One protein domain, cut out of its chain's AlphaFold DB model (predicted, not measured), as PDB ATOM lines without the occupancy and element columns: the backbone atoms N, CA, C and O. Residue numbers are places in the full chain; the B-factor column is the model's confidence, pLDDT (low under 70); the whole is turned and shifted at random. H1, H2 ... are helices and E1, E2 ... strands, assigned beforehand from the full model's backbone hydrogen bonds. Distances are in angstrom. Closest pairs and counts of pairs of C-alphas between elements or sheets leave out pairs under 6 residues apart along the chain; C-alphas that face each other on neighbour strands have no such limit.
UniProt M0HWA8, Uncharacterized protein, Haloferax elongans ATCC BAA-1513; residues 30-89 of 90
ATOM      1  N   PRO A  30     -42.403 -23.012 -22.953       90.75
ATOM      2  CA  PRO A  30     -42.123 -23.974 -24.010       90.75
ATOM      3  C   PRO A  30     -43.267 -24.000 -25.035       90.75
ATOM      4  O   PRO A  30     -44.445 -24.073 -24.680       90.75
ATOM      5  N   ILE A  31     -42.912 -23.965 -26.324       93.94
ATOM      6  CA  ILE A  31     -43.869 -23.994 -27.438       93.94
ATOM      7  C   ILE A  31     -43.589 -25.206 -28.324       93.94
ATOM      8  O   ILE A  31     -42.510 -25.332 -28.902       93.94
ATOM      9  N   VAL A  32     -44.594 -26.058 -28.502       95.25
ATOM     10  CA  VAL A  32     -44.584 -27.146 -29.482       95.25
ATOM     11  C   VAL A  32     -45.252 -26.650 -30.764       95.25
ATOM     12  O   VAL A  32     -46.428 -26.282 -30.768       95.25
ATOM     13  N   SER A  33     -44.498 -26.614 -31.863       95.62
ATOM     14  CA  SER A  33     -44.954 -26.024 -33.128       95.62
ATOM     15  C   SER A  33     -45.355 -27.082 -34.162       95.62
ATOM     16  O   SER A  33     -44.616 -28.025 -34.430       95.62
ATOM     17  N   HIS A  34     -46.516 -26.888 -34.788       97.88
ATOM     18  CA  HIS A  34     -47.061 -27.657 -35.908       97.88
ATOM     19  C   HIS A  34     -47.050 -26.769 -37.156       97.88
ATOM     20  O   HIS A  34     -47.959 -25.958 -37.358       97.88
ATOM     21  N   MET A  35     -45.976 -26.868 -37.945       97.31
ATOM     22  CA  MET A  35     -45.680 -25.916 -39.021       97.31
ATOM     23  C   MET A  35     -45.687 -26.573 -40.395       97.31
ATOM     24  O   MET A  35     -45.034 -27.592 -40.611       97.31
ATOM     25  N   HIS A  36     -46.401 -25.948 -41.325       97.44
ATOM     26  CA  HIS A  36     -46.321 -26.259 -42.750       97.44
ATOM     27  C   HIS A  36     -45.303 -25.326 -43.403       97.44
ATOM     28  O   HIS A  36     -45.265 -24.139 -43.083       97.44
ATOM     29  N   HIS A  37     -44.499 -25.840 -44.324       96.81
ATOM     30  CA  HIS A  37     -43.542 -25.027 -45.068       96.81
ATOM     31  C   HIS A  37     -43.938 -24.985 -46.531       96.81
ATOM     32  O   HIS A  37     -44.168 -26.029 -47.143       96.81
ATOM     33  N   TYR A  38     -43.967 -23.780 -47.079       97.56
ATOM     34  CA  TYR A  38     -44.290 -23.510 -48.469       97.56
ATOM     35  C   TYR A  38     -43.106 -22.831 -49.160       97.56
ATOM     36  O   TYR A  38     -42.367 -22.052 -48.553       97.56
ATOM     37  N   SER A  39     -42.916 -23.125 -50.441       96.44
ATOM     38  CA  SER A  39     -42.020 -22.372 -51.313       96.44
ATOM     39  C   SER A  39     -42.601 -20.999 -51.625       96.44
ATOM     40  O   SER A  39     -43.768 -20.711 -51.360       96.44
ATOM     41  N   ARG A  40     -41.781 -20.158 -52.256       96.19
ATOM     42  CA  ARG A  40     -42.154 -18.806 -52.669       96.19
ATOM     43  C   ARG A  40     -43.418 -18.747 -53.528       96.19
ATOM     44  O   ARG A  40     -44.241 -17.858 -53.349       96.19
ATOM     45  N   ASP A  41     -43.595 -19.716 -54.420       96.12
ATOM     46  CA  ASP A  41     -44.765 -19.840 -55.300       96.12
ATOM     47  C   ASP A  41     -45.996 -20.477 -54.625       96.12
ATOM     48  O   ASP A  41     -47.032 -20.645 -55.266       96.12
ATOM     49  N   GLY A  42     -45.906 -20.820 -53.335       94.81
ATOM     50  CA  GLY A  42     -46.990 -21.433 -52.571       94.81
ATOM     51  C   GLY A  42     -47.060 -22.959 -52.668       94.81
ATOM     52  O   GLY A  42     -47.996 -23.552 -52.133       94.81
ATOM     53  N   THR A  43     -46.091 -23.625 -53.305       96.75
ATOM     54  CA  THR A  43     -46.028 -25.095 -53.308       96.75
ATOM     55  C   THR A  43     -45.688 -25.625 -51.912       96.75
ATOM     56  O   THR A  43     -44.771 -25.143 -51.248       96.75
ATOM     57  N   LEU A  44     -46.422 -26.636 -51.436       96.56
ATOM     58  CA  LEU A  44     -46.140 -27.273 -50.148       96.56
ATOM     59  C   LEU A  44     -44.813 -28.045 -50.220       96.56
ATOM     60  O   LEU A  44     -44.692 -29.005 -50.976       96.56
ATOM     61  N   LEU A  45     -43.844 -27.648 -49.397       96.69
ATOM     62  CA  LEU A  45     -42.532 -28.290 -49.286       96.69
ATOM     63  C   LEU A  45     -42.509 -29.361 -48.198       96.69
ATOM     64  O   LEU A  45     -41.928 -30.427 -48.379       96.69
ATOM     65  N   SER A  46     -43.120 -29.081 -47.046       95.81
ATOM     66  CA  SER A  46     -43.228 -30.056 -45.959       95.81
ATOM     67  C   SER A  46     -44.423 -29.779 -45.061       95.81
ATOM     68  O   SER A  46     -44.885 -28.644 -44.924       95.81
ATOM     69  N   SER A  47     -44.922 -30.840 -44.434       96.19
ATOM     70  CA  SER A  47     -45.983 -30.773 -43.434       96.19
ATOM     71  C   SER A  47     -45.677 -31.728 -42.279       96.19
ATOM     72  O   SER A  47     -44.936 -32.700 -42.470       96.19
ATOM     73  N   PRO A  48     -46.209 -31.474 -41.073       95.19
ATOM     74  CA  PRO A  48     -45.996 -32.371 -39.946       95.19
ATOM     75  C   PRO A  48     -46.677 -33.723 -40.184       95.19
ATOM     76  O   PRO A  48     -47.823 -33.777 -40.625       95.19
ATOM     77  N   ALA A  49     -45.996 -34.817 -39.836       95.31
ATOM     78  CA  ALA A  49     -46.492 -36.181 -40.059       95.31
ATOM     79  C   ALA A  49     -47.729 -36.547 -39.212       95.31
ATOM     80  O   ALA A  49     -48.455 -37.484 -39.534       95.31
ATOM     81  N   VAL A  50     -47.961 -35.822 -38.116       96.50
ATOM     82  CA  VAL A  50     -49.088 -36.035 -37.201       96.50
ATOM     83  C   VAL A  50     -50.079 -34.881 -37.284       96.50
ATOM     84  O   VAL A  50     -49.712 -33.740 -37.573       96.50
ATOM     85  N   SER A  51     -51.351 -35.162 -36.989       96.88
ATOM     86  CA  SER A  51     -52.366 -34.113 -36.888       96.88
ATOM     87  C   SER A  51     -52.079 -33.175 -35.708       96.88
ATOM     88  O   SER A  51     -51.467 -33.577 -34.714       96.88
ATOM     89  N   PHE A  52     -52.557 -31.932 -35.797       96.88
ATOM     90  CA  PHE A  52     -52.434 -30.976 -34.694       96.88
ATOM     91  C   PHE A  52     -53.136 -31.483 -33.425       96.88
ATOM     92  O   PHE A  52     -52.573 -31.392 -32.343       96.88
ATOM     93  N   ASP A  53     -54.306 -32.110 -33.556       97.94
ATOM     94  CA  ASP A  53     -55.044 -32.658 -32.412       97.94
ATOM     95  C   ASP A  53     -54.292 -33.804 -31.732       97.94
ATOM     96  O   ASP A  53     -54.301 -33.923 -30.507       97.94
ATOM     97  N   THR A  54     -53.622 -34.656 -32.515       97.38
ATOM     98  CA  THR A  54     -52.758 -35.717 -31.979       97.38
ATOM     99  C   THR A  54     -51.596 -35.118 -31.194       97.38
ATOM    100  O   THR A  54     -51.302 -35.590 -30.099       97.38
ATOM    101  N   LEU A  55     -50.971 -34.065 -31.727       97.06
ATOM    102  CA  LEU A  55     -49.893 -33.344 -31.058       97.06
ATOM    103  C   LEU A  55     -50.380 -32.744 -29.734       97.06
ATOM    104  O   LEU A  55     -49.809 -33.054 -28.697       97.06
ATOM    105  N   VAL A  56     -51.492 -32.002 -29.743       96.62
ATOM    106  CA  VAL A  56     -52.084 -31.383 -28.542       96.62
ATOM    107  C   VAL A  56     -52.411 -32.422 -27.466       96.62
ATOM    108  O   VAL A  56     -52.176 -32.179 -26.287       96.62
ATOM    109  N   LYS A  57     -52.933 -33.593 -27.853       97.44
ATOM    110  CA  LYS A  57     -53.235 -34.685 -26.912       97.44
ATOM    111  C   LYS A  57     -51.983 -35.314 -26.302       97.44
ATOM    112  O   LYS A  57     -52.047 -35.787 -25.173       97.44
ATOM    113  N   ALA A  58     -50.885 -35.361 -27.052       96.69
ATOM    114  CA  ALA A  58     -49.619 -35.925 -26.596       96.69
ATOM    115  C   ALA A  58     -48.769 -34.919 -25.801       96.69
ATOM    116  O   ALA A  58     -47.910 -35.326 -25.022       96.69
ATOM    117  N   THR A  59     -48.981 -33.614 -25.994       96.31
ATOM    118  CA  THR A  59     -48.218 -32.566 -25.314       96.31
ATOM    119  C   THR A  59     -48.633 -32.448 -23.839       96.31
ATOM    120  O   THR A  59     -49.821 -32.290 -23.543       96.31
ATOM    121  N   PRO A  60     -47.679 -32.495 -22.887       95.56
ATOM    122  CA  PRO A  60     -47.982 -32.257 -21.481       95.56
ATOM    123  C   PRO A  60     -48.476 -30.821 -21.282       95.56
ATOM    124  O   PRO A  60     -48.000 -29.903 -21.936       95.56
ATOM    125  N   ARG A  61     -49.417 -30.599 -20.358       93.31
ATOM    126  CA  ARG A  61     -49.971 -29.251 -20.108       93.31
ATOM    127  C   ARG A  61     -48.964 -28.296 -19.470       93.31
ATOM    128  O   ARG A  61     -49.067 -27.086 -19.648       93.31
ATOM    129  N   THR A  62     -48.018 -28.847 -18.720       94.88
ATOM    130  CA  THR A  62     -46.983 -28.110 -17.998       94.88
ATOM    131  C   THR A  62     -45.660 -28.852 -18.088       94.88
ATOM    132  O   THR A  62     -45.647 -30.081 -18.174       94.88
ATOM    133  N   MET A  63     -44.557 -28.118 -18.021       92.69
ATOM    134  CA  MET A  63     -43.208 -28.672 -17.995       92.69
ATOM    135  C   MET A  63     -42.388 -27.943 -16.936       92.69
ATOM    136  O   MET A  63     -42.487 -26.722 -16.808       92.69
ATOM    137  N   GLU A  64     -41.599 -28.693 -16.174       94.06
ATOM    138  CA  GLU A  64     -40.572 -28.111 -15.315       94.06
ATOM    139  C   GLU A  64     -39.399 -27.667 -16.191       94.06
ATOM    140  O   GLU A  64     -38.892 -28.435 -17.010       94.06
ATOM    141  N   VAL A  65     -39.014 -26.403 -16.061       89.38
ATOM    142  CA  VAL A  65     -37.937 -25.780 -16.824       89.38
ATOM    143  C   VAL A  65     -36.951 -25.180 -15.843       89.38
ATOM    144  O   VAL A  65     -37.333 -24.364 -15.005       89.38
ATOM    145  N   THR A  66     -35.687 -25.556 -15.988       90.50
ATOM    146  CA  THR A  66     -34.572 -24.891 -15.318       90.50
ATOM    147  C   THR A  66     -33.945 -23.908 -16.295       90.50
ATOM    148  O   THR A  66     -33.531 -24.284 -17.389       90.50
ATOM    149  N   MET A  67     -33.934 -22.636 -15.912       86.19
ATOM    150  CA  MET A  67     -33.279 -21.554 -16.631       86.19
ATOM    151  C   MET A  67     -31.966 -21.236 -15.924       86.19
ATOM    152  O   MET A  67     -31.971 -20.870 -14.749       86.19
ATOM    153  N   GLU A  68     -30.862 -21.383 -16.647       86.56
ATOM    154  CA  GLU A  68     -29.523 -21.061 -16.160       86.56
ATOM    155  C   GLU A  68     -29.222 -19.591 -16.471       86.56
ATOM    156  O   GLU A  68     -29.214 -19.171 -17.634       86.56
ATOM    157  N   PHE A  69     -28.989 -18.793 -15.432       81.56
ATOM    158  CA  PHE A  69     -28.507 -17.419 -15.545       81.56
ATOM    159  C   PHE A  69     -27.099 -17.321 -14.947       81.56
ATOM    160  O   PHE A  69     -26.762 -18.105 -14.060       81.56
ATOM    161  N   PRO A  70     -26.275 -16.330 -15.347       83.25
ATOM    162  CA  PRO A  70     -24.900 -16.203 -14.849       83.25
ATOM    163  C   PRO A  70     -24.762 -16.174 -13.318       83.25
ATOM    164  O   PRO A  70     -23.725 -16.557 -12.787       83.25
ATOM    165  N   GLU A  71     -25.794 -15.706 -12.615       85.00
ATOM    166  CA  GLU A  71     -25.791 -15.499 -11.163       85.00
ATOM    167  C   GLU A  71     -26.623 -16.540 -10.395       85.00
ATOM    168  O   GLU A  71     -26.492 -16.640  -9.175       85.00
ATOM    169  N   ARG A  72     -27.512 -17.285 -11.075       77.50
ATOM    170  CA  ARG A  72     -28.447 -18.227 -10.440       77.50
ATOM    171  C   ARG A  72     -29.107 -19.173 -11.438       77.50
ATOM    172  O   ARG A  72     -29.398 -18.785 -12.566       77.50
ATOM    173  N   ASP A  73     -29.508 -20.331 -10.936       83.94
ATOM    174  CA  ASP A  73     -30.456 -21.206 -11.616       83.94
ATOM    175  C   ASP A  73     -31.867 -20.944 -11.093       83.94
ATOM    176  O   ASP A  73     -32.086 -20.741  -9.895       83.94
ATOM    177  N   TYR A  74     -32.837 -20.946 -11.999       84.06
ATOM    178  CA  TYR A  74     -34.242 -20.781 -11.664       84.06
ATOM    179  C   TYR A  74     -35.064 -21.917 -12.261       84.06
ATOM    180  O   TYR A  74     -35.173 -22.040 -13.479       84.06
ATOM    181  N   THR A  75     -35.676 -22.726 -11.397       88.94
ATOM    182  CA  THR A  75     -36.587 -23.798 -11.806       88.94
ATOM    183  C   THR A  75     -38.032 -23.355 -11.618       88.94
ATOM    184  O   THR A  75     -38.423 -22.933 -10.530       88.94
ATOM    185  N   ALA A  76     -38.837 -23.470 -12.673       88.75
ATOM    186  CA  ALA A  76     -40.265 -23.180 -12.631       88.75
ATOM    187  C   ALA A  76     -41.089 -24.169 -13.451       88.75
ATOM    188  O   ALA A  76     -40.629 -24.741 -14.436       88.75
ATOM    189  N   ILE A  77     -42.352 -24.318 -13.058       91.12
ATOM    190  CA  ILE A  77     -43.353 -25.064 -13.819       91.12
ATOM    191  C   ILE A  77     -44.051 -24.078 -14.755       91.12
ATOM    192  O   ILE A  77     -44.757 -23.178 -14.302       91.12
ATOM    193  N   LEU A  78     -43.857 -24.256 -16.060       90.62
ATOM    194  CA  LEU A  78     -44.410 -23.387 -17.096       90.62
ATOM    195  C   LEU A  78     -45.487 -24.122 -17.904       90.62
ATOM    196  O   LEU A  78     -45.371 -25.337 -18.110       90.62
ATOM    197  N   PRO A  79     -46.532 -23.427 -18.389       92.25
ATOM    198  CA  PRO A  79     -47.477 -24.015 -19.328       92.25
ATOM    199  C   PRO A  79     -46.778 -24.329 -20.655       92.25
ATOM    200  O   PRO A  79     -45.953 -23.550 -21.130       92.25
ATOM    201  N   VAL A  80     -47.140 -25.453 -21.274       94.44
ATOM    202  CA  VAL A  80     -46.678 -25.782 -22.629       94.44
ATOM    203  C   VAL A  80     -47.742 -25.365 -23.630       94.44
ATOM    204  O   VAL A  80     -48.903 -25.766 -23.533       94.44
ATOM    205  N   LEU A  81     -47.345 -24.561 -24.611       94.19
ATOM    206  CA  LEU A  81     -48.245 -24.045 -25.634       94.19
ATOM    207  C   LEU A  81     -48.099 -24.852 -26.924       94.19
ATOM    208  O   LEU A  81     -46.992 -25.151 -27.362       94.19
ATOM    209  N   CYS A  82     -49.219 -25.171 -27.568       96.19
ATOM    210  CA  CYS A  82     -49.225 -25.756 -28.908       96.19
ATOM    211  C   CYS A  82     -49.552 -24.669 -29.930       96.19
ATOM    212  O   CYS A  82     -50.587 -24.009 -29.824       96.19
ATOM    213  N   ARG A  83     -48.704 -24.500 -30.943       95.75
ATOM    214  CA  ARG A  83     -48.909 -23.517 -32.014       95.75
ATOM    215  C   ARG A  83     -49.096 -24.226 -33.345       95.75
ATOM    216  O   ARG A  83     -48.274 -25.052 -33.716       95.75
ATOM    217  N   LYS A  84     -50.134 -23.853 -34.091       97.12
ATOM    218  CA  LYS A  84     -50.325 -24.256 -35.490       97.12
ATOM    219  C   LYS A  84     -50.009 -23.079 -36.401       97.12
ATOM    220  O   LYS A  84     -50.449 -21.964 -36.129       97.12
ATOM    221  N   GLY A  85     -49.273 -23.314 -37.478       96.44
ATOM    222  CA  GLY A  85     -48.944 -22.251 -38.415       96.44
ATOM    223  C   GLY A  85     -48.307 -22.736 -39.705       96.44
ATOM    224  O   GLY A  85     -48.276 -23.931 -40.016       96.44
ATOM    225  N   TRP A  86     -47.809 -21.766 -40.459       97.00
ATOM    226  CA  TRP A  86     -47.071 -21.987 -41.686       97.00
ATOM    227  C   TRP A  86     -45.959 -20.952 -41.841       97.00
ATOM    228  O   TRP A  86     -46.014 -19.877 -41.241       97.00
ATOM    229  N   TYR A  87     -44.965 -21.303 -42.647       96.00
ATOM    230  CA  TYR A  87     -43.941 -20.402 -43.157       96.00
ATOM    231  C   TYR A  87     -43.926 -20.496 -44.678       96.00
ATOM    232  O   TYR A  87     -44.069 -21.586 -45.236       96.00
ATOM    233  N   GLN A  88     -43.744 -19.359 -45.334       95.06
ATOM    234  CA  GLN A  88     -43.514 -19.283 -46.768       95.06
ATOM    235  C   GLN A  88     -42.158 -18.633 -46.977       95.06
ATOM    236  O   GLN A  88     -41.855 -17.628 -46.336       95.06
ATOM    237  N   ASN A  89     -41.337 -19.245 -47.823       90.00
ATOM    238  CA  ASN A  89     -40.058 -18.658 -48.198       90.00
ATOM    239  C   ASN A  89     -40.303 -17.381 -49.017       90.00
ATOM    240  O   ASN A  89     -41.171 -17.388 -49.892       90.00
TER     241      ASN A  89
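AT A GLANCE: This is residues 30 to 89 of the 90 residues of an uncharacterized protein of Haloferax elongans ATCC BAA-1513 (UniProt M0HWA8). A small three-stranded sheet, E2 E1 E5, has one short helix, H1, over one face, and a two-stranded hairpin, E3 and E4, reaches away from it as a long arm whose tip, residues 68 to 73, stands free. E4 runs on into E5 at 87 degrees, where arm and sheet make a corner. The printed part has 60 residues with one named helix and five named strands, in the order E1 E2 H1 E3 E4 E5; it is mostly strand. The sheet E2 E1 E5 is mixed and the sheet E3 E4 is antiparallel. The whole is flat, spanning 48 by 29 by 13 A, and only just extended, close to loose, with a radius of gyration of the C-alphas of 15.9 A.

IN THESE COORDINATES: E1, residues 31 to 38, begins at C-alpha 31 (-43.869, -23.994, -27.438) and measures 21.0 A. E5, residues 81 to 88, measures 22.2 A and ends at C-alpha 88 (-43.514, -19.283, -46.768). E2, residues 44 to 46, measures 5.8 A. H1, residues 52 to 58, measures 9.9 A. E3, residues 62 to 69, measures 21.5 A and ends at C-alpha 69 (-28.507, -17.419, -15.545). E4, residues 72 to 79, measures 21.8 A.

HOW THE PARTS SIT: E1 is the inner strand of its sheet. E5 is its parallel neighbour at 18 degrees, with N 34 and O 83 within hydrogen-bond range at 2.8 A. E2 is its antiparallel neighbour at 139 degrees, with N 45 and O 37 at 2.8 A; E1 and E2 form a hairpin. H1 is on this sheet at a height of 9.4 A. It lies over E5 and only just over E1, on which 3 of its C-alphas fall. On the local plane it stands at 33 degrees to E5, slantwise to the strands. The closest C-alphas of H1 and E5 are those of Val 56 and Cys 82, 6.3 A apart; of H1 and E1, those of His 34 and Phe 52, 6.4 A apart. In H1 every O i to N i+4 pair is within hydrogen-bond range. E3 and E4 form a hairpin, antiparallel at 158 degrees, with N 65 and O 76 within hydrogen-bond range at 2.8 A. E4 and E5 meet only through their link, a break of 1 residue. E3 is apart from E1, E2 and E5, and E4 is apart from H1.

THE WHOLE: The two C-alphas farthest apart, those of Asp 41 and Glu 71, are 48.2 A from each other. The printed part has no cut, and its links between named elements are tight. The mean pLDDT of the printed part is 93.5, and no printed residue is under 70.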